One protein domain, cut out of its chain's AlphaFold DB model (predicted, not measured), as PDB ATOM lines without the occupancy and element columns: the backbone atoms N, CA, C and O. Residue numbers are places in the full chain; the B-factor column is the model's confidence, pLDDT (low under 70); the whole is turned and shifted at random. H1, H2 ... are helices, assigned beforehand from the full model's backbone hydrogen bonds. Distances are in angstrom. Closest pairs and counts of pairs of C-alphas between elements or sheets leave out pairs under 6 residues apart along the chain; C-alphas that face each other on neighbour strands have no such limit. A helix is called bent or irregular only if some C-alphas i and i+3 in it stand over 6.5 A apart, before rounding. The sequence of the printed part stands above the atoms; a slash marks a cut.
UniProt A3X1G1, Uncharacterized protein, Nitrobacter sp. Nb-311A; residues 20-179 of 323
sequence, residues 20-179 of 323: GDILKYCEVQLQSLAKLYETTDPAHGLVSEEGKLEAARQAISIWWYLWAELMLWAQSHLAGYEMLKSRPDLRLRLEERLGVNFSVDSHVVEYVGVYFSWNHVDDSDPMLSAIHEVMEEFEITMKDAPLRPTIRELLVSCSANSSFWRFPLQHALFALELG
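What this domain is: This is residues 20 to 179 of the 323 residues of an uncharacterized protein of Nitrobacter sp. Nb-311A (UniProt A3X1G1). What shape is this? A long helical hairpin, H1 and H2a, leads through the bend of H2 into a head of short helices, where H4 packs on H2b and H5 on H3 and H4. H6 packs on H2b, and residues 170 to 179, of which 170 to 177 belong to H7, stick out. What is it made of? The printed part has 160 residues with seven named helices, H1 to H7 in order, and no named strand: all helix, loose, with a radius of gyration of the C-alphas of 19.3 A, spanning 62 by 45 by 24 A.

How they stand to each other: How does it start? H2, residues 49 to 86, assigned as one helix by its hydrogen bonds, is bent, with C-alphas 70 and 73 7.6 A apart, into H2a, residues 49 to 70, and H2b, residues 73 to 86. H1, residues 20 to 40, and H2a touch as a hairpin, the closest C-alphas being those of Thr 40 and Lys 52, 5.8 A apart. What follows? H4, residues 107 to 114, touches H2b, about perpendicular at 86 degrees, the closest C-alphas being those of Ser 76 and Gly 113, 3.8 A apart. H5, residues 126 to 137, touches H3, residues 88 to 98, the closest C-alphas being those of Leu 94 and Val 134, 6.9 A apart. H6, residues 147 to 156, touches H2b, the closest C-alphas being those of Ala 79 and Thr 150, 6.7 A apart. Are the backbones complete? Every O i to N i+4 pair is within hydrogen-bond range in H2a, H2b, H3, H4, H5, H6 and H7, residues 166 to 177, and 16 of 17 are in H1.

Where its parts are: Where are the ends? H1 begins at C-alpha 20 (126.972, 154.300, 138.197), and H7 ends at C-alpha 177 (102.813, 179.347, 115.278). How long are the longer helices? H1 measures 30.7 A, H2a 31.5 A and H2b 20.0 A.

The domain as a whole: Is it unbroken? The printed part has no cut, and the link from H4 to H5 is long, 11 residues. Where is confidence low? Residues 147 to 167 are among the 30 with pLDDT under 70.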
ATOM      1  N   GLY A  20     127.324 154.073 136.793       75.44
ATOM      2  CA  GLY A  20     126.972 154.300 138.197       75.44
ATOM      3  C   GLY A  20     126.010 155.476 138.356       75.44
ATOM      4  O   GLY A  20     124.990 155.347 139.028       75.44
ATOM      5  N   ASP A  21     126.301 156.575 137.665       71.69
ATOM      6  CA  ASP A  21     125.478 157.782 137.679       71.69
ATOM      7  C   ASP A  21     124.120 157.546 137.017       71.69
ATOM      8  O   ASP A  21     123.094 157.822 137.630       71.69
ATOM      9  N   ILE A  22     124.088 156.943 135.825       77.50
ATOM     10  CA  ILE A  22     122.855 156.589 135.110       77.50
ATOM     11  C   ILE A  22     121.970 155.722 136.001       77.50
ATOM     12  O   ILE A  22     120.799 156.039 136.167       77.50
ATOM     13  N   LEU A  23     122.508 154.659 136.609       81.12
ATOM     14  CA  LEU A  23     121.717 153.778 137.470       81.12
ATOM     15  C   LEU A  23     121.165 154.527 138.686       81.12
ATOM     16  O   LEU A  23     119.967 154.446 138.953       81.12
ATOM     17  N   LYS A  24     122.010 155.299 139.376       81.31
ATOM     18  CA  LYS A  24     121.614 156.070 140.559       81.31
ATOM     19  C   LYS A  24     120.556 157.128 140.231       81.31
ATOM     20  O   LYS A  24     119.565 157.244 140.948       81.31
ATOM     21  N   TYR A  25     120.749 157.903 139.165       80.62
ATOM     22  CA  TYR A  25     119.801 158.939 138.756       80.62
ATOM     23  C   TYR A  25     118.507 158.332 138.216       80.62
ATOM     24  O   TYR A  25     117.426 158.803 138.568       80.62
ATOM     25  N   CYS A  26     118.587 157.259 137.425       86.56
ATOM     26  CA  CYS A  26     117.395 156.615 136.885       86.56
ATOM     27  C   CYS A  26     116.530 155.994 137.979       86.56
ATOM     28  O   CYS A  26     115.310 156.107 137.921       86.56
ATOM     29  N   GLU A  27     117.135 155.389 139.000       90.19
ATOM     30  CA  GLU A  27     116.394 154.805 140.116       90.19
ATOM     31  C   GLU A  27     115.517 155.845 140.832       90.19
ATOM     32  O   GLU A  27     114.314 155.631 140.994       90.19
ATOM     33  N   VAL A  28     116.079 157.008 141.178       89.75
ATOM     34  CA  VAL A  28     115.345 158.099 141.853       89.75
ATOM     35  C   VAL A  28     114.168 158.595 141.008       89.75
ATOM     36  O   VAL A  28     113.073 158.859 141.516       89.75
ATOM     37  N   GLN A  29     114.377 158.717 139.701       89.69
ATOM     38  CA  GLN A  29     113.365 159.223 138.779       89.69
ATOM     39  C   GLN A  29     112.262 158.186 138.515       89.69
ATOM     40  O   GLN A  29     111.083 158.536 138.491       89.69
ATOM     41  N   LEU A  30     112.610 156.899 138.411       93.12
ATOM     42  CA  LEU A  30     111.639 155.804 138.308       93.12
ATOM     43  C   LEU A  30     110.766 155.702 139.565       93.12
ATOM     44  O   LEU A  30     109.549 155.570 139.454       93.12
ATOM     45  N   GLN A  31     111.361 155.834 140.753       93.69
ATOM     46  CA  GLN A  31     110.611 155.895 142.014       93.69
ATOM     47  C   GLN A  31     109.661 157.101 142.051       93.69
ATOM     48  O   GLN A  31     108.518 156.986 142.494       93.69
ATOM     49  N   SER A  32     110.102 158.253 141.539       92.62
ATOM     50  CA  SER A  32     109.269 159.457 141.449       92.62
ATOM     51  C   SER A  32     108.086 159.276 140.489       92.62
ATOM     52  O   SER A  32     106.978 159.703 140.811       92.62
ATOM     53  N   LEU A  33     108.276 158.591 139.353       91.94
ATOM     54  CA  LEU A  33     107.184 158.229 138.440       91.94
ATOM     55  C   LEU A  33     106.176 157.278 139.081       91.94
ATOM     56  O   LEU A  33     104.974 157.513 138.968       91.94
ATOM     57  N   ALA A  34     106.651 156.236 139.769       93.88
ATOM     58  CA  ALA A  34     105.780 155.301 140.478       93.88
ATOM     59  C   ALA A  34     104.913 156.037 141.509       93.88
ATOM     60  O   ALA A  34     103.694 155.874 141.528       93.88
ATOM     61  N   LYS A  35     105.517 156.953 142.276       95.25
ATOM     62  CA  LYS A  35     104.793 157.801 143.228       95.25
ATOM     63  C   LYS A  35     103.761 158.702 142.542       95.25
ATOM     64  O   LYS A  35     102.638 158.811 143.024       95.25
ATOM     65  N   LEU A  36     104.103 159.347 141.422       92.19
ATOM     66  CA  LEU A  36     103.151 160.182 140.675       92.19
ATOM     67  C   LEU A  36     101.957 159.370 140.160       92.19
ATOM     68  O   LEU A  36     100.814 159.825 140.255       92.19
ATOM     69  N   TYR A  37     102.204 158.152 139.677       91.00
ATOM     70  CA  TYR A  37     101.146 157.232 139.273       91.00
ATOM     71  C   TYR A  37     100.216 156.896 140.448       91.00
ATOM     72  O   TYR A  37      99.016 157.138 140.355       91.00
ATOM     73  N   GLU A  38     100.760 156.472 141.591       93.81
ATOM     74  CA  GLU A  38      99.976 156.202 142.807       93.81
ATOM     75  C   GLU A  38      99.151 157.418 143.258       93.81
ATOM     76  O   GLU A  38      97.991 157.282 143.648       93.81
ATOM     77  N   THR A  39      99.715 158.630 143.169       92.81
ATOM     78  CA  THR A  39      99.003 159.865 143.543       92.81
ATOM     79  C   THR A  39      97.910 160.274 142.560       92.81
ATOM     80  O   THR A  39      97.049 161.069 142.925       92.81
ATOM     81  N   THR A  40      97.911 159.764 141.329       91.06
ATOM     82  CA  THR A  40      96.892 160.075 140.308       91.06
ATOM     83  C   THR A  40      95.923 158.922 140.055       91.06
ATOM     84  O   THR A  40      94.975 159.084 139.273       91.06
ATOM     85  N   ASP A  41      96.123 157.805 140.762       91.00
ATOM     86  CA  ASP A  41      95.329 156.588 140.666       91.00
ATOM     87  C   ASP A  41      93.821 156.894 140.780       91.00
ATOM     88  O   ASP A  41      93.394 157.614 141.691       91.00
ATOM     89  N   PRO A  42      92.977 156.398 139.859       89.19
ATOM     90  CA  PRO A  42      91.542 156.661 139.899       89.19
ATOM     91  C   PRO A  42      90.821 156.163 141.161       89.19
ATOM     92  O   PRO A  42      89.783 156.725 141.504       89.19
ATOM     93  N   ALA A  43      91.328 155.124 141.829       92.06
ATOM     94  CA  ALA A  43      90.709 154.515 143.000       92.06
ATOM     95  C   ALA A  43      91.046 155.248 144.308       92.06
ATOM     96  O   ALA A  43      90.197 155.302 145.198       92.06
ATOM     97  N   HIS A  44      92.258 155.797 144.443       91.00
ATOM     98  CA  HIS A  44      92.729 156.369 145.716       91.00
ATOM     99  C   HIS A  44      93.592 157.640 145.605       91.00
ATOM    100  O   HIS A  44      94.088 158.133 146.618       91.00
ATOM    101  N   GLY A  45      93.802 158.168 144.401       88.44
ATOM    102  CA  GLY A  45      94.619 159.354 144.152       88.44
ATOM    103  C   GLY A  45      93.874 160.687 144.296       88.44
ATOM    104  O   GLY A  45      92.748 160.775 144.786       88.44
ATOM    105  N   LEU A  46      94.525 161.757 143.840       86.44
ATOM    106  CA  LEU A  46      93.984 163.113 143.772       86.44
ATOM    107  C   LEU A  46      92.647 163.128 143.024       86.44
ATOM    108  O   LEU A  46      92.517 162.525 141.965       86.44
ATOM    109  N   VAL A  47      91.667 163.873 143.533       88.06
ATOM    110  CA  VAL A  47      90.361 164.037 142.865       88.06
ATOM    111  C   VAL A  47      90.341 165.286 141.976       88.06
ATOM    112  O   VAL A  47      89.625 165.327 140.980       88.06
ATOM    113  N   SER A  48      91.151 166.297 142.304       94.38
ATOM    114  CA  SER A  48      91.203 167.563 141.569       94.38
ATOM    115  C   SER A  48      91.788 167.387 140.166       94.38
ATOM    116  O   SER A  48      92.896 166.864 140.026       94.38
ATOM    117  N   GLU A  49      91.097 167.921 139.159       90.56
ATOM    118  CA  GLU A  49      91.581 167.989 137.775       90.56
ATOM    119  C   GLU A  49      92.946 168.686 137.682       90.56
ATOM    120  O   GLU A  49      93.878 168.128 137.110       90.56
ATOM    121  N   GLU A  50      93.090 169.855 138.313       87.69
ATOM    122  CA  GLU A  50      94.332 170.638 138.312       87.69
ATOM    123  C   GLU A  50      95.517 169.844 138.883       87.69
ATOM    124  O   GLU A  50      96.569 169.755 138.252       87.69
ATOM    125  N   GLY A  51      95.330 169.181 140.032       85.44
ATOM    126  CA  GLY A  51      96.367 168.344 140.641       85.44
ATOM    127  C   GLY A  51      96.759 167.140 139.778       85.44
ATOM    128  O   GLY A  51      97.941 166.813 139.687       85.44
ATOM    129  N   LYS A  52      95.796 166.506 139.090       84.12
ATOM    130  CA  LYS A  52      96.098 165.430 138.129       84.12
ATOM    131  C   LYS A  52      96.846 165.952 136.907       84.12
ATOM    132  O   LYS A  52      97.776 165.295 136.447       84.12
ATOM    133  N   LEU A  53      96.457 167.117 136.390       71.81
ATOM    134  CA  LEU A  53      97.111 167.742 135.244       71.81
ATOM    135  C   LEU A  53      98.565 168.099 135.564       71.81
ATOM    136  O   LEU A  53      99.450 167.831 134.752       71.81
ATOM    137  N   GLU A  54      98.828 168.650 136.748       80.19
ATOM    138  CA  GLU A  54     100.187 169.000 137.158       80.19
ATOM    139  C   GLU A  54     101.053 167.758 137.404       80.19
ATOM    140  O   GLU A  54     102.168 167.671 136.892       80.19
ATOM    141  N   ALA A  55     100.514 166.734 138.073       79.38
ATOM    142  CA  ALA A  55     101.201 165.453 138.231       79.38
ATOM    143  C   ALA A  55     101.505 164.783 136.876       79.38
ATOM    144  O   ALA A  55     102.590 164.232 136.689       79.38
ATOM    145  N   ALA A  56     100.593 164.880 135.901       72.94
ATOM    146  CA  ALA A  56     100.823 164.392 134.543       72.94
ATOM    147  C   ALA A  56     101.941 165.171 133.831       72.94
ATOM    148  O   ALA A  56     102.814 164.557 133.216       72.94
ATOM    149  N   ARG A  57     101.975 166.507 133.943       70.31
ATOM    150  CA  ARG A  57     103.073 167.335 133.407       70.31
ATOM    151  C   ARG A  57     104.415 166.961 134.031       70.31
ATOM    152  O   ARG A  57     105.399 166.808 133.307       70.31
ATOM    153  N   GLN A  58     104.445 166.758 135.348       77.75
ATOM    154  CA  GLN A  58     105.645 166.337 136.062       77.75
ATOM    155  C   GLN A  58     106.098 164.937 135.626       77.75
ATOM    156  O   GLN A  58     107.280 164.739 135.354       77.75
ATOM    157  N   ALA A  59     105.174 163.984 135.483       76.06
ATOM    158  CA  ALA A  59     105.487 162.637 135.011       76.06
ATOM    159  C   ALA A  59     106.062 162.658 133.588       76.06
ATOM    160  O   ALA A  59     107.076 162.017 133.319       76.06
ATOM    161  N   ILE A  60     105.471 163.457 132.693       70.25
ATOM    162  CA  ILE A  60     105.996 163.676 131.340       70.25
ATOM    163  C   ILE A  60     107.420 164.250 131.409       70.25
ATOM    164  O   ILE A  60     108.313 163.747 130.733       70.25
ATOM    165  N   SER A  61     107.665 165.257 132.253       71.94
ATOM    166  CA  SER A  61     108.998 165.848 132.439       71.94
ATOM    167  C   SER A  61     110.039 164.834 132.939       71.94
ATOM    168  O   SER A  61     111.140 164.772 132.387       71.94
ATOM    169  N   ILE A  62     109.687 163.997 133.921       77.62
ATOM    170  CA  ILE A  62     110.578 162.961 134.465       77.62
ATOM    171  C   ILE A  62     110.854 161.861 133.436       77.62
ATOM    172  O   ILE A  62     112.005 161.453 133.280       77.62
ATOM    173  N   TRP A  63     109.829 161.390 132.716       80.50
ATOM    174  CA  TRP A  63     109.994 160.405 131.643       80.50
ATOM    175  C   TRP A  63     111.004 160.889 130.610       80.50
ATOM    176  O   TRP A  63     111.918 160.159 130.225       80.50
ATOM    177  N   TRP A  64     110.873 162.151 130.208       71.50
ATOM    178  CA  TRP A  64     111.836 162.769 129.324       71.50
ATOM    179  C   TRP A  64     113.232 162.757 129.924       71.50
ATOM    180  O   TRP A  64     114.153 162.311 129.254       71.50
ATOM    181  N   TYR A  65     113.414 163.158 131.182       75.38
ATOM    182  CA  TYR A  65     114.729 163.143 131.833       75.38
ATOM    183  C   TYR A  65     115.371 161.753 131.855       75.38
ATOM    184  O   TYR A  65     116.511 161.602 131.421       75.38
ATOM    185  N   LEU A  66     114.617 160.731 132.261       78.56
ATOM    186  CA  LEU A  66     115.061 159.337 132.232       78.56
ATOM    187  C   LEU A  66     115.521 158.903 130.850       78.56
ATOM    188  O   LEU A  66     116.575 158.292 130.693       78.56
ATOM    189  N   TRP A  67     114.719 159.234 129.846       74.94
ATOM    190  CA  TRP A  67     115.041 158.894 128.480       74.94
ATOM    191  C   TRP A  67     116.382 159.518 128.066       74.94
ATOM    192  O   TRP A  67     117.203 158.814 127.481       74.94
ATOM    193  N   ALA A  68     116.628 160.799 128.400       71.75
ATOM    194  CA  ALA A  68     117.885 161.503 128.092       71.75
ATOM    195  C   ALA A  68     119.097 160.684 128.505       71.75
ATOM    196  O   ALA A  68     119.982 160.389 127.703       71.75
ATOM    197  N   GLU A  69     119.104 160.313 129.780       76.00
ATOM    198  CA  GLU A  69     120.251 159.686 130.413       76.00
ATOM    199  C   GLU A  69     120.499 158.293 129.845       76.00
ATOM    200  O   GLU A  69     121.645 157.909 129.608       76.00
ATOM    201  N   LEU A  70     119.423 157.556 129.559       81.44
ATOM    202  CA  LEU A  70     119.500 156.190 129.055       81.44
ATOM    203  C   LEU A  70     119.894 156.108 127.576       81.44
ATOM    204  O   LEU A  70     120.518 155.128 127.168       81.44
ATOM    205  N   MET A  71     119.540 157.112 126.773       81.44
ATOM    206  CA  MET A  71     119.648 157.042 125.312       81.44
ATOM    207  C   MET A  71     120.690 157.981 124.706       81.44
ATOM    208  O   MET A  71     120.994 157.823 123.523       81.44
ATOM    209  N   LEU A  72     121.268 158.916 125.474       78.50
ATOM    210  CA  LEU A  72     122.259 159.875 124.968       78.50
ATOM    211  C   LEU A  72     123.384 159.190 124.177       78.50
ATOM    212  O   LEU A  72     123.689 159.625 123.073       78.50
ATOM    213  N   TRP A  73     123.938 158.082 124.681       83.38
ATOM    214  CA  TRP A  73     125.013 157.347 123.999       83.38
ATOM    215  C   TRP A  73     124.612 156.912 122.578       83.38
ATOM    216  O   TRP A  73     125.340 157.168 121.622       83.38
ATOM    217  N   ALA A  74     123.418 156.331 122.413       83.50
ATOM    218  CA  ALA A  74     122.942 155.821 121.131       83.50
ATOM    219  C   ALA A  74     122.697 156.965 120.142       83.50
ATOM    220  O   ALA A  74     123.023 156.870 118.960       83.50
ATOM    221  N   GLN A  75     122.151 158.078 120.631       79.81
ATOM    222  CA  GLN A  75     121.920 159.260 119.808       79.81
ATOM    223  C   GLN A  75     123.205 159.921 119.348       79.81
ATOM    224  O   GLN A  75     123.331 160.275 118.177       79.81
ATOM    225  N   SER A  76     124.143 160.086 120.276       84.38
ATOM    226  CA  SER A  76     125.465 160.612 119.998       84.38
ATOM    227  C   SER A  76     126.177 159.724 118.979       84.38
ATOM    228  O   SER A  76     126.709 160.226 117.994       84.38
ATOM    229  N   HIS A  77     126.083 158.402 119.119       87.50
ATOM    230  CA  HIS A  77     126.629 157.483 118.128       87.50
ATOM    231  C   HIS A  77     126.058 157.729 116.725       87.50
ATOM    232  O   HIS A  77     126.810 157.921 115.774       87.50
ATOM    233  N   LEU A  78     124.729 157.757 116.578       85.25
ATOM    234  CA  LEU A  78     124.088 157.931 115.269       85.25
ATOM    235  C   LEU A  78     124.395 159.300 114.646       85.25
ATOM    236  O   LEU A  78     124.682 159.384 113.452       85.25
ATOM    237  N   ALA A  79     124.364 160.365 115.448       85.19
ATOM    238  CA  ALA A  79     124.657 161.717 114.981       85.19
ATOM    239  C   ALA A  79     126.112 161.856 114.524       85.19
ATOM    240  O   ALA A  79     126.369 162.368 113.433       85.19
ATOM    241  N   GLY A  80     127.058 161.356 115.322       88.56
ATOM    242  CA  GLY A  80     128.464 161.337 114.939       88.56
ATOM    243  C   GLY A  80     128.704 160.479 113.702       88.56
ATOM    244  O   GLY A  80     129.443 160.888 112.808       88.56
ATOM    245  N   TYR A  81     128.033 159.329 113.596       90.06
ATOM    246  CA  TYR A  81     128.183 158.424 112.462       90.06
ATOM    247  C   TYR A  81     127.748 159.088 111.154       90.06
ATOM    248  O   TYR A  81     128.524 159.129 110.198       90.06
ATOM    249  N   GLU A  82     126.538 159.650 111.110       85.12
ATOM    250  CA  GLU A  82     126.025 160.304 109.903       85.12
ATOM    251  C   GLU A  82     126.820 161.570 109.553       85.12
ATOM    252  O   GLU A  82     127.110 161.813 108.375       85.12
ATOM    253  N   MET A  83     127.279 162.329 110.554       88.19
ATOM    254  CA  MET A  83     128.162 163.475 110.328       88.19
ATOM    255  C   MET A  83     129.465 163.044 109.638       88.19
ATOM    256  O   MET A  83     129.779 163.520 108.548       88.19
ATOM    257  N   LEU A  84     130.183 162.077 110.212       90.06
ATOM    258  CA  LEU A  84     131.474 161.608 109.696       90.06
ATOM    259  C   LEU A  84     131.359 160.891 108.347       90.06
ATOM    260  O   LEU A  84     132.245 160.997 107.501       90.06
ATOM    261  N   LYS A  85     130.262 160.166 108.124       89.44
ATOM    262  CA  LYS A  85     129.957 159.512 106.847       89.44
ATOM    263  C   LYS A  85     129.708 160.528 105.735       89.44
ATOM    264  O   LYS A  85     130.135 160.308 104.603       89.44
ATOM    265  N   SER A  86     129.023 161.627 106.045       85.38
ATOM    266  CA  SER A  86     128.717 162.682 105.074       85.38
ATOM    267  C   SER A  86     129.884 163.640 104.807       85.38
ATOM    268  O   SER A  86     129.913 164.264 103.745       85.38
ATOM    269  N   ARG A  87     130.855 163.721 105.729       90.38
ATOM    270  CA  ARG A  87     132.055 164.568 105.642       90.38
ATOM    271  C   ARG A  87     133.348 163.752 105.830       90.38
ATOM    272  O   ARG A  87     133.930 163.743 106.919       90.38
ATOM    273  N   PRO A  88     133.817 163.042 104.785       93.38
ATOM    274  CA  PRO A  88     135.026 162.219 104.874       93.38
ATOM    275  C   PRO A  88     136.297 163.009 105.222       93.38
ATOM    276  O   PRO A  88     137.213 162.471 105.834       93.38
ATOM    277  N   ASP A  89     136.353 164.281 104.844       93.56
ATOM    278  CA  ASP A  89     137.417 165.236 105.156       93.56
ATOM    279  C   ASP A  89     137.497 165.557 106.656       93.56
ATOM    280  O   ASP A  89     138.574 165.446 107.246       93.56
ATOM    281  N   LEU A  90     136.355 165.857 107.289       92.19
ATOM    282  CA  LEU A  90     136.258 166.038 108.741       92.19
ATOM    283  C   LEU A  90     136.723 164.777 109.476       92.19
ATOM    284  O   LEU A  90     137.496 164.850 110.431       92.19
ATOM    285  N   ARG A  91     136.288 163.604 108.998       93.56
ATOM    286  CA  ARG A  91     136.720 162.319 109.554       93.56
ATOM    287  C   ARG A  91     138.240 162.162 109.505       93.56
ATOM    288  O   ARG A  91     138.836 161.859 110.533       93.56
ATOM    289  N   LEU A  92     138.862 162.371 108.343       93.00
ATOM    290  CA  LEU A  92     140.315 162.238 108.189       93.00
ATOM    291  C   LEU A  92     141.073 163.211 109.099       93.00
ATOM    292  O   LEU A  92     142.084 162.839 109.693       93.00
ATOM    293  N   ARG A  93     140.561 164.437 109.248       92.81
ATOM    294  CA  ARG A  93     141.145 165.443 110.136       92.81
ATOM    295  C   ARG A  93     141.086 165.027 111.603       92.81
ATOM    296  O   ARG A  93     142.079 165.170 112.316       92.81
ATOM    297  N   LEU A  94     139.948 164.502 112.051       91.44
ATOM    298  CA  LEU A  94     139.788 164.004 113.415       91.44
ATOM    299  C   LEU A  94     140.671 162.775 113.677       91.44
ATOM    300  O   LEU A  94     141.332 162.723 114.712       91.44
ATOM    301  N   GLU A  95     140.745 161.827 112.737       92.31
ATOM    302  CA  GLU A  95     141.633 160.657 112.829       92.31
ATOM    303  C   GLU A  95     143.113 161.080 112.943       92.31
ATOM    304  O   GLU A  95     143.841 160.563 113.793       92.31
ATOM    305  N   GLU A  96     143.551 162.076 112.158       92.38
ATOM    306  CA  GLU A  96     144.900 162.656 112.239       92.38
ATOM    307  C   GLU A  96     145.154 163.337 113.593       92.38
ATOM    308  O   GLU A  96     146.164 163.066 114.251       92.38
ATOM    309  N   ARG A  97     144.240 164.217 114.020       90.19
ATOM    310  CA  ARG A  97     144.377 165.024 115.241       90.19
ATOM    311  C   ARG A  97     144.420 164.162 116.498       90.19
ATOM    312  O   ARG A  97     145.208 164.441 117.401       90.19
ATOM    313  N   LEU A  98     143.568 163.143 116.550       88.06
ATOM    314  CA  LEU A  98     143.389 162.274 117.709       88.06
ATOM    315  C   LEU A  98     144.302 161.035 117.662       88.06
ATOM    316  O   LEU A  98     144.492 160.373 118.680       88.06
ATOM    317  N   GLY A  99     144.898 160.724 116.505       89.00
ATOM    318  CA  GLY A  99     145.775 159.565 116.331       89.00
ATOM    319  C   GLY A  99     145.044 158.224 116.453       89.00
ATOM    320  O   GLY A  99     145.614 157.255 116.955       89.00
ATOM    321  N   VAL A 100     143.784 158.173 116.020       86.38
ATOM    322  CA  VAL A 100     142.867 157.026 116.140       86.38
ATOM    323  C   VAL A 100     142.275 156.678 114.779       86.38
ATOM    324  O   VAL A 100     142.176 157.523 113.898       86.38
ATOM    325  N   ASN A 101     141.870 155.422 114.604       85.75
ATOM    326  CA  ASN A 101     141.183 154.957 113.403       85.75
ATOM    327  C   ASN A 101     139.733 154.621 113.757       85.75
ATOM    328  O   ASN A 101     139.494 153.681 114.518       85.75
ATOM    329  N   PHE A 102     138.770 155.343 113.187       83.06
ATOM    330  CA  PHE A 102     137.358 155.200 113.564       83.06
ATOM    331  C   PHE A 102     136.737 153.879 113.109       83.06
ATOM    332  O   PHE A 102     135.722 153.454 113.652       83.06
ATOM    333  N   SER A 103     137.345 153.194 112.136       78.81
ATOM    334  CA  SER A 103     136.922 151.845 111.742       78.81
ATOM    335  C   SER A 103     137.314 150.782 112.775       78.81
ATOM    336  O   SER A 103     136.823 149.660 112.702       78.81
ATOM    337  N   VAL A 104     138.225 151.112 113.698       75.88
ATOM    338  CA  VAL A 104     138.697 150.223 114.770       75.88
ATOM    339  C   VAL A 104     138.115 150.638 116.120       75.88
ATOM    340  O   VAL A 104     137.766 149.771 116.916       75.88
ATOM    341  N   ASP A 105     137.983 151.943 116.364       78.31
ATOM    342  CA  ASP A 105     137.415 152.491 117.593       78.31
ATOM    343  C   ASP A 105     136.257 153.450 117.292       78.31
ATOM    344  O   ASP A 105     136.452 154.616 116.941       78.31
ATOM    345  N   SER A 106     135.032 152.948 117.446       81.12
ATOM    346  CA  SER A 106     133.819 153.724 117.211       81.12
ATOM    347  C   SER A 106     133.404 154.593 118.401       81.12
ATOM    348  O   SER A 106     132.432 155.330 118.273       81.12
ATOM    349  N   HIS A 107     134.094 154.555 119.547       81.75
ATOM    350  CA  HIS A 107     133.714 155.396 120.693       81.75
ATOM    351  C   HIS A 107     133.888 156.884 120.377       81.75
ATOM    352  O   HIS A 107     133.109 157.716 120.830       81.75
ATOM    353  N   VAL A 108     134.854 157.235 119.523       83.88
ATOM    354  CA  VAL A 108     135.060 158.622 119.079       83.88
ATOM    355  C   VAL A 108     133.869 159.146 118.274       83.88
ATOM    356  O   VAL A 108     133.567 160.336 118.318       83.88
ATOM    357  N   VAL A 109     133.137 158.258 117.597       89.06
ATOM    358  CA  VAL A 109     131.892 158.605 116.900       89.06
ATOM    359  C   VAL A 109     130.857 159.131 117.895       89.06
ATOM    360  O   VAL A 109     130.199 160.130 117.622       89.06
ATOM    361  N   GLU A 110     130.758 158.525 119.081       87.38
ATOM    362  CA  GLU A 110     129.881 159.025 120.142       87.38
ATOM    363  C   GLU A 110     130.316 160.415 120.603       87.38
ATOM    364  O   GLU A 110     129.481 161.309 120.673       87.38
ATOM    365  N   TYR A 111     131.610 160.652 120.828       86.44
ATOM    366  CA  TYR A 111     132.097 161.981 121.213       86.44
ATOM    367  C   TYR A 111     131.782 163.065 120.170       86.44
ATOM    368  O   TYR A 111     131.371 164.166 120.538       86.44
ATOM    369  N   VAL A 112     131.891 162.749 118.876       88.25
ATOM    370  CA  VAL A 112     131.466 163.663 117.799       88.25
ATOM    371  C   VAL A 112     129.970 163.962 117.887       88.25
ATOM    372  O   VAL A 112     129.554 165.086 117.640       88.25
ATOM    373  N   GLY A 113     129.139 162.995 118.273       86.12
ATOM    374  CA  GLY A 113     127.723 163.251 118.517       86.12
ATOM    375  C   GLY A 113     127.428 164.026 119.802       86.12
ATOM    376  O   GLY A 113     126.476 164.802 119.838       86.12
ATOM    377  N   VAL A 114     128.223 163.828 120.859       84.44
ATOM    378  CA  VAL A 114     128.118 164.577 122.125       84.44
ATOM    379  C   VAL A 114     128.376 166.068 121.913       84.44
ATOM    380  O   VAL A 114     127.757 166.859 122.617       84.44
ATOM    381  N   TYR A 115     129.174 166.461 120.911       83.50
ATOM    382  CA  TYR A 115     129.343 167.868 120.504       83.50
ATOM    383  C   TYR A 115     128.005 168.596 120.309       83.50
ATOM    384  O   TYR A 115     127.871 169.771 120.632       83.50
ATOM    385  N   PHE A 116     126.988 167.891 119.809       79.50
ATOM    386  CA  PHE A 116     125.669 168.475 119.590       79.50
ATOM    387  C   PHE A 116     124.803 168.493 120.860       79.50
ATOM    388  O   PHE A 116     123.819 169.228 120.917       79.50
ATOM    389  N   SER A 117     125.125 167.682 121.874       77.38
ATOM    390  CA  SER A 117     124.352 167.571 123.117       77.38
ATOM    391  C   SER A 117     124.365 168.879 123.907       77.38
ATOM    392  O   SER A 117     125.410 169.489 124.088       77.38
ATOM    393  N   TRP A 118     123.213 169.255 124.463       67.44
ATOM    394  CA  TRP A 118     123.104 170.386 125.394       67.44
ATOM    395  C   TRP A 118     123.637 170.065 126.796       67.44
ATOM    396  O   TRP A 118     124.000 170.971 127.538       67.44
ATOM    397  N   ASN A 119     123.678 168.781 127.158       64.81
ATOM    398  CA  ASN A 119     124.218 168.313 128.429       64.81
ATOM    399  C   ASN A 119     125.584 167.685 128.157       64.81
ATOM    400  O   ASN A 119     125.667 166.503 127.800       64.81
ATOM    401  N   HIS A 120     126.644 168.484 128.269       62.56
ATOM    402  CA  HIS A 120     128.004 167.964 128.235       62.56
ATOM    403  C   HIS A 120     128.259 167.167 129.514       62.56
ATOM    404  O   HIS A 120     127.919 167.586 130.618       62.56
ATOM    405  N   VAL A 121     128.789 165.960 129.338       61.38
ATOM    406  CA  VAL A 121     128.966 165.008 130.441       61.38
ATOM    407  C   VAL A 121     130.204 165.363 131.270       61.38
ATOM    408  O   VAL A 121     130.209 165.128 132.475       61.38
ATOM    409  N   ASP A 122     131.231 165.935 130.636       70.75
ATOM    410  CA  ASP A 122     132.469 166.362 131.287       70.75
ATOM    411  C   ASP A 122     133.252 167.334 130.381       70.75
ATOM    412  O   ASP A 122     133.959 166.910 129.466       70.75
ATOM    413  N   ASP A 123     133.151 168.642 130.638       68.31
ATOM    414  CA  ASP A 123     133.916 169.667 129.900       68.31
ATOM    415  C   ASP A 123     135.433 169.554 130.131       68.31
ATOM    416  O   ASP A 123     136.227 170.165 129.416       68.31
ATOM    417  N   SER A 124     135.861 168.772 131.130       76.88
ATOM    418  CA  SER A 124     137.275 168.519 131.397       76.88
ATOM    419  C   SER A 124     137.847 167.342 130.600       76.88
ATOM    420  O   SER A 124     139.050 167.078 130.700       76.88
ATOM    421  N   ASP A 125     137.035 166.655 129.782       81.06
ATOM    422  CA  ASP A 125     137.518 165.582 128.914       81.06
ATOM    423  C   ASP A 125     138.383 166.161 127.766       81.06
ATOM    424  O   ASP A 125     137.880 166.874 126.885       81.06
ATOM    425  N   PRO A 126     139.695 165.850 127.725       82.75
ATOM    426  CA  PRO A 126     140.587 166.366 126.693       82.75
ATOM    427  C   PRO A 126     140.239 165.850 125.289       82.75
ATOM    428  O   PRO A 126     140.563 166.516 124.306       82.75
ATOM    429  N   MET A 127     139.585 164.687 125.169       84.06
ATOM    430  CA  MET A 127     139.128 164.165 123.880       84.06
ATOM    431  C   MET A 127     137.965 164.993 123.341       84.06
ATOM    432  O   MET A 127     137.975 165.358 122.166       84.06
ATOM    433  N   LEU A 128     137.002 165.331 124.203       83.44
ATOM    434  CA  LEU A 128     135.874 166.181 123.831       83.44
ATOM    435  C   LEU A 128     136.366 167.572 123.409       83.44
ATOM    436  O   LEU A 128     135.995 168.048 122.340       83.44
ATOM    437  N   SER A 129     137.290 168.161 124.174       86.19
ATOM    438  CA  SER A 129     137.911 169.451 123.836       86.19
ATOM    439  C   SER A 129     138.588 169.431 122.459       86.19
ATOM    440  O   SER A 129     138.350 170.308 121.631       86.19
ATOM    441  N   ALA A 130     139.384 168.398 122.169       86.81
ATOM    442  CA  ALA A 130     140.061 168.266 120.878       86.81
ATOM    443  C   ALA A 130     139.084 168.079 119.704       86.81
ATOM    444  O   ALA A 130     139.371 168.523 118.592       86.81
ATOM    445  N   ILE A 131     137.941 167.428 119.933       86.00
ATOM    446  CA  ILE A 131     136.880 167.299 118.928       86.00
ATOM    447  C   ILE A 131     136.200 168.646 118.701       86.00
ATOM    448  O   ILE A 131     136.024 169.023 117.547       86.00
ATOM    449  N   HIS A 132     135.867 169.384 119.763       87.25
ATOM    450  CA  HIS A 132     135.251 170.709 119.662       87.25
ATOM    451  C   HIS A 132     136.112 171.659 118.820       87.25
ATOM    452  O   HIS A 132     135.599 172.245 117.873       87.25
ATOM    453  N   GLU A 133     137.426 171.714 119.074       89.75
ATOM    454  CA  GLU A 133     138.374 172.522 118.284       89.75
ATOM    455  C   GLU A 133     138.271 172.239 116.774       89.75
ATOM    456  O   GLU A 133     138.250 173.158 115.956       89.75
ATOM    457  N   VAL A 134     138.195 170.961 116.389       89.38
ATOM    458  CA  VAL A 134     138.111 170.561 114.975       89.38
ATOM    459  C   VAL A 134     136.713 170.812 114.403       89.38
ATOM    460  O   VAL A 134     136.581 171.213 113.252       89.38
ATOM    461  N   MET A 135     135.654 170.591 115.180       87.75
ATOM    462  CA  MET A 135     134.280 170.846 114.735       87.75
ATOM    463  C   MET A 135     134.037 172.342 114.491       87.75
ATOM    464  O   MET A 135     133.368 172.701 113.519       87.75
ATOM    465  N   GLU A 136     134.623 173.209 115.321       89.06
ATOM    466  CA  GLU A 136     134.623 174.663 115.140       89.06
ATOM    467  C   GLU A 136     135.431 175.088 113.902       89.06
ATOM    468  O   GLU A 136     134.950 175.919 113.133       89.06
ATOM    469  N   GLU A 137     136.598 174.474 113.642       90.56
ATOM    470  CA  GLU A 137     137.405 174.706 112.424       90.56
ATOM    471  C   GLU A 137     136.591 174.464 111.137       90.56
ATOM    472  O   GLU A 137     136.760 175.171 110.145       90.56
ATOM    473  N   PHE A 138     135.684 173.484 111.158       88.88
ATOM    474  CA  PHE A 138     134.841 173.106 110.016       88.88
ATOM    475  C   PHE A 138     133.480 173.817 109.983       88.88
ATOM    476  O   PHE A 138     132.645 173.481 109.132       88.88
ATOM    477  N   GLU A 139     133.248 174.762 110.903       88.69
ATOM    478  CA  GLU A 139     131.985 175.490 111.071       88.69
ATOM    479  C   GLU A 139     130.773 174.541 111.141       88.69
ATOM    480  O   GLU A 139     129.717 174.792 110.553       88.69
ATOM    481  N   ILE A 140     130.927 173.399 111.823       82.88
ATOM    482  CA  ILE A 140     129.865 172.394 111.901       82.88
ATOM    483  C   ILE A 140     128.715 172.926 112.747       82.88
ATOM    484  O   ILE A 140     128.888 173.276 113.917       82.88
ATOM    485  N   THR A 141     127.510 172.923 112.176       80.38
ATOM    486  CA  THR A 141     126.306 173.367 112.882       80.38
ATOM    487  C   THR A 141     125.179 172.352 112.801       80.38
ATOM    488  O   THR A 141     125.079 171.527 111.894       80.38
ATOM    489  N   MET A 142     124.230 172.502 113.720       67.06
ATOM    490  CA  MET A 142     122.980 171.748 113.737       67.06
ATOM    491  C   MET A 142     122.102 171.921 112.484       67.06
ATOM    492  O   MET A 142     121.184 171.133 112.254       67.06
ATOM    493  N   LYS A 143     122.351 172.947 111.662       71.25
ATOM    494  CA  LYS A 143     121.560 173.232 110.453       71.25
ATOM    495  C   LYS A 143     121.993 172.401 109.241       71.25
ATOM    496  O   LYS A 143     121.300 172.412 108.211       71.25
ATOM    497  N   ASP A 144     123.104 171.678 109.368       70.06
ATOM    498  CA  ASP A 144     123.715 170.904 108.299       70.06
ATOM    499  C   ASP A 144     122.755 169.845 107.741       70.06
ATOM    500  O   ASP A 144     122.121 169.071 108.461       70.06
ATOM    501  N   ALA A 145     122.636 169.809 106.409       69.62
ATOM    502  CA  ALA A 145     121.703 168.930 105.702       69.62
ATOM    503  C   ALA A 145     121.819 167.431 106.069       69.62
ATOM    504  O   ALA A 145     120.765 166.796 106.174       69.62
ATOM    505  N   PRO A 146     123.023 166.866 106.306       71.00
ATOM    506  CA  PRO A 146     123.182 165.465 106.697       71.00
ATOM    507  C   PRO A 146     122.531 165.085 108.028       71.00
ATOM    508  O   PRO A 146     122.155 163.931 108.191       71.00
ATOM    509  N   LEU A 147     122.339 166.028 108.958       68.88
ATOM    510  CA  LEU A 147     121.714 165.732 110.253       68.88
ATOM    511  C   LEU A 147     120.183 165.661 110.170       68.88
ATOM    512  O   LEU A 147     119.544 165.087 111.047       68.88
ATOM    513  N   ARG A 148     119.558 166.209 109.120       68.31
ATOM    514  CA  ARG A 148     118.087 166.290 109.014       68.31
ATOM    515  C   ARG A 148     117.392 164.916 108.965       68.31
ATOM    516  O   ARG A 148     116.372 164.768 109.642       68.31
ATOM    517  N   PRO A 149     117.885 163.907 108.216       64.75
ATOM    518  CA  PRO A 149     117.338 162.551 108.268       64.75
ATOM    519  C   PRO A 149     117.470 161.917 109.657       64.75
ATOM    520  O   PRO A 149     116.495 161.358 110.149       64.75
ATOM    521  N   THR A 150     118.617 162.089 110.324       65.94
ATOM    522  CA  THR A 150     118.842 161.602 111.694       65.94
ATOM    523  C   THR A 150     117.891 162.272 112.680       65.94
ATOM    524  O   THR A 150     117.299 161.599 113.512       65.94
ATOM    525  N   ILE A 151     117.651 163.581 112.555       66.56
ATOM    526  CA  ILE A 151     116.654 164.298 113.365       66.56
ATOM    527  C   ILE A 151     115.259 163.688 113.170       66.56
ATOM    528  O   ILE A 151     114.567 163.444 114.153       66.56
ATOM    529  N   ARG A 152     114.852 163.385 111.926       62.94
ATOM    530  CA  ARG A 152     113.582 162.690 111.643       62.94
ATOM    531  C   ARG A 152     113.536 161.306 112.294       62.94
ATOM    532  O   ARG A 152     112.515 160.957 112.870       62.94
ATOM    533  N   GLU A 153     114.600 160.519 112.197       59.44
ATOM    534  CA  GLU A 153     114.661 159.181 112.795       59.44
ATOM    535  C   GLU A 153     114.571 159.238 114.327       59.44
ATOM    536  O   GLU A 153     113.770 158.529 114.937       59.44
ATOM    537  N   LEU A 154     115.307 160.163 114.945       60.22
ATOM    538  CA  LEU A 154     115.274 160.397 116.385       60.22
ATOM    539  C   LEU A 154     113.921 160.963 116.857       60.22
ATOM    540  O   LEU A 154     113.538 160.693 117.993       60.22
ATOM    541  N   LEU A 155     113.185 161.685 116.002       58.34
ATOM    542  CA  LEU A 155     111.811 162.156 116.243       58.34
ATOM    543  C   LEU A 155     110.759 161.040 116.209       58.34
ATOM    544  O   LEU A 155     109.711 161.170 116.840       58.34
ATOM    545  N   VAL A 156     111.008 159.960 115.459       47.41
ATOM    546  CA  VAL A 156     110.131 158.775 115.463       47.41
ATOM    547  C   VAL A 156     110.304 157.976 116.756       47.41
ATOM    548  O   VAL A 156     109.361 157.325 117.206       47.41
ATOM    549  N   SER A 157     111.463 158.082 117.416       42.59
ATOM    550  CA  SER A 157     111.548 157.744 118.833       42.59
ATOM    551  C   SER A 157     110.764 158.813 119.601       42.59
ATOM    552  O   SER A 157     111.106 159.991 119.555       42.59
ATOM    553  N   CYS A 158     109.651 158.443 120.240       38.91
ATOM    554  CA  CYS A 158     108.846 159.366 121.040       38.91
ATOM    555  C   CYS A 158     109.635 159.789 122.284       38.91
ATOM    556  O   CYS A 158     109.377 159.266 123.362       38.91
ATOM    557  N   SER A 159     110.605 160.685 122.111       43.91
ATOM    558  CA  SER A 159     111.549 161.155 123.114       43.91
ATOM    559  C   SER A 159     111.774 162.661 123.071       43.91
ATOM    560  O   SER A 159     111.940 163.240 121.998       43.91
ATOM    561  N   ALA A 160     111.840 163.295 124.241       44.75
ATOM    562  CA  ALA A 160     112.136 164.708 124.380       44.75
ATOM    563  C   ALA A 160     113.432 165.053 125.107       44.75
ATOM    564  O   ALA A 160     113.758 166.224 125.106       44.75
ATOM    565  N   ASN A 161     114.173 164.143 125.731       46.31
ATOM    566  CA  ASN A 161     115.534 164.521 126.164       46.31
ATOM    567  C   ASN A 161     116.620 163.691 125.493       46.31
ATOM    568  O   ASN A 161     117.797 163.760 125.822       46.31
ATOM    569  N   SER A 162     116.238 163.028 124.416       49.22
ATOM    570  CA  SER A 162     117.058 163.121 123.231       49.22
ATOM    571  C   SER A 162     117.277 164.558 122.824       49.22
ATOM    572  O   SER A 162     116.612 165.449 123.329       49.22
ATOM    573  N   SER A 163     118.020 164.761 121.749       59.19
ATOM    574  CA  SER A 163     117.713 165.855 120.833       59.19
ATOM    575  C   SER A 163     118.459 167.131 121.176       59.19
ATOM    576  O   SER A 163     117.887 168.149 121.552       59.19
ATOM    577  N   PHE A 164     119.729 167.150 120.808       57.69
ATOM    578  CA  PHE A 164     120.380 168.374 120.343       57.69
ATOM    579  C   PHE A 164     119.486 169.249 119.426       57.69
ATOM    580  O   PHE A 164     119.599 170.471 119.391       57.69
ATOM    581  N   TRP A 165     118.519 168.624 118.743       63.50
ATOM    582  CA  TRP A 165     117.488 169.236 117.914       63.50
ATOM    583  C   TRP A 165     116.194 169.655 118.635       63.50
ATOM    584  O   TRP A 165     115.368 170.289 117.990       63.50
ATOM    585  N   ARG A 166     115.958 169.351 119.924       68.44
ATOM    586  CA  ARG A 166     114.667 169.636 120.591       68.44
ATOM    587  C   ARG A 166     114.422 171.116 120.746       68.44
ATOM    588  O   ARG A 166     113.366 171.562 120.329       68.44
ATOM    589  N   PHE A 167     115.343 171.857 121.357       68.38
ATOM    590  CA  PHE A 167     115.158 173.298 121.508       68.38
ATOM    591  C   PHE A 167     115.099 173.991 120.142       68.38
ATOM    592  O   PHE A 167     114.153 174.747 119.934       68.38
ATOM    593  N   PRO A 168     115.979 173.662 119.169       73.31
ATOM    594  CA  PRO A 168     115.824 174.139 117.798       73.31
ATOM    595  C   PRO A 168     114.463 173.809 117.171       73.31
ATOM    596  O   PRO A 168     113.862 174.667 116.539       73.31
ATOM    597  N   LEU A 169     113.934 172.595 117.359       78.12
ATOM    598  CA  LEU A 169     112.642 172.195 116.801       78.12
ATOM    599  C   LEU A 169     111.467 172.837 117.534       78.12
ATOM    600  O   LEU A 169     110.539 173.291 116.884       78.12
ATOM    601  N   GLN A 170     111.490 172.893 118.862       71.81
ATOM    602  CA  GLN A 170     110.484 173.581 119.666       71.81
ATOM    603  C   GLN A 170     110.429 175.059 119.282       71.81
ATOM    604  O   GLN A 170     109.342 175.586 119.078       71.81
ATOM    605  N   HIS A 171     111.594 175.697 119.126       76.31
ATOM    606  CA  HIS A 171     111.699 177.057 118.615       76.31
ATOM    607  C   HIS A 171     111.132 177.162 117.201       76.31
ATOM    608  O   HIS A 171     110.292 178.014 116.955       76.31
ATOM    609  N   ALA A 172     111.519 176.269 116.288       83.56
ATOM    610  CA  ALA A 172     111.023 176.279 114.918       83.56
ATOM    611  C   ALA A 172     109.501 176.061 114.830       83.56
ATOM    612  O   ALA A 172     108.841 176.681 114.004       83.56
ATOM    613  N   LEU A 173     108.930 175.208 115.684       76.25
ATOM    614  CA  LEU A 173     107.485 174.989 115.781       76.25
ATOM    615  C   LEU A 173     106.768 176.210 116.371       76.25
ATOM    616  O   LEU A 173     105.746 176.619 115.834       76.25
ATOM    617  N   PHE A 174     107.321 176.831 117.414       66.56
ATOM    618  CA  PHE A 174     106.798 178.080 117.972       66.56
ATOM    619  C   PHE A 174     106.880 179.241 116.967       66.56
ATOM    620  O   PHE A 174     105.924 179.986 116.794       66.56
ATOM    621  N   ALA A 175     107.993 179.360 116.240       74.75
ATOM    622  CA  ALA A 175     108.158 180.318 115.153       74.75
ATOM    623  C   ALA A 175     107.068 180.118 114.089       74.75
ATOM    624  O   ALA A 175     106.426 181.090 113.691       74.75
ATOM    625  N   LEU A 176     106.773 178.865 113.713       78.00
ATOM    626  CA  LEU A 176     105.675 178.546 112.794       78.00
ATOM    627  C   LEU A 176     104.304 178.982 113.336       78.00
ATOM    628  O   LEU A 176     103.494 179.480 112.557       78.00
ATOM    629  N   GLU A 177     104.043 178.839 114.640       65.00
ATOM    630  CA  GLU A 177     102.813 179.347 115.278       65.00
ATOM    631  C   GLU A 177     102.699 180.879 115.192       65.00
ATOM    632  O   GLU A 177     101.593 181.411 115.086       65.00
ATOM    633  N   LEU A 178     103.833 181.585 115.176       78.25
ATOM    634  CA  LEU A 178     103.913 183.037 114.995       78.25
ATOM    635  C   LEU A 178     104.002 183.481 113.520       78.25
ATOM    636  O   LEU A 178     104.030 184.680 113.246       78.25
ATOM    637  N   GLY A 179     104.027 182.543 112.564       82.06
ATOM    638  CA  GLY A 179     104.126 182.819 111.125       82.06
ATOM    639  C   GLY A 179     105.553 182.979 110.579       82.06
ATOM    640  O   GLY A 179     105.724 183.343 109.415       82.06
TER     641      GLY A 179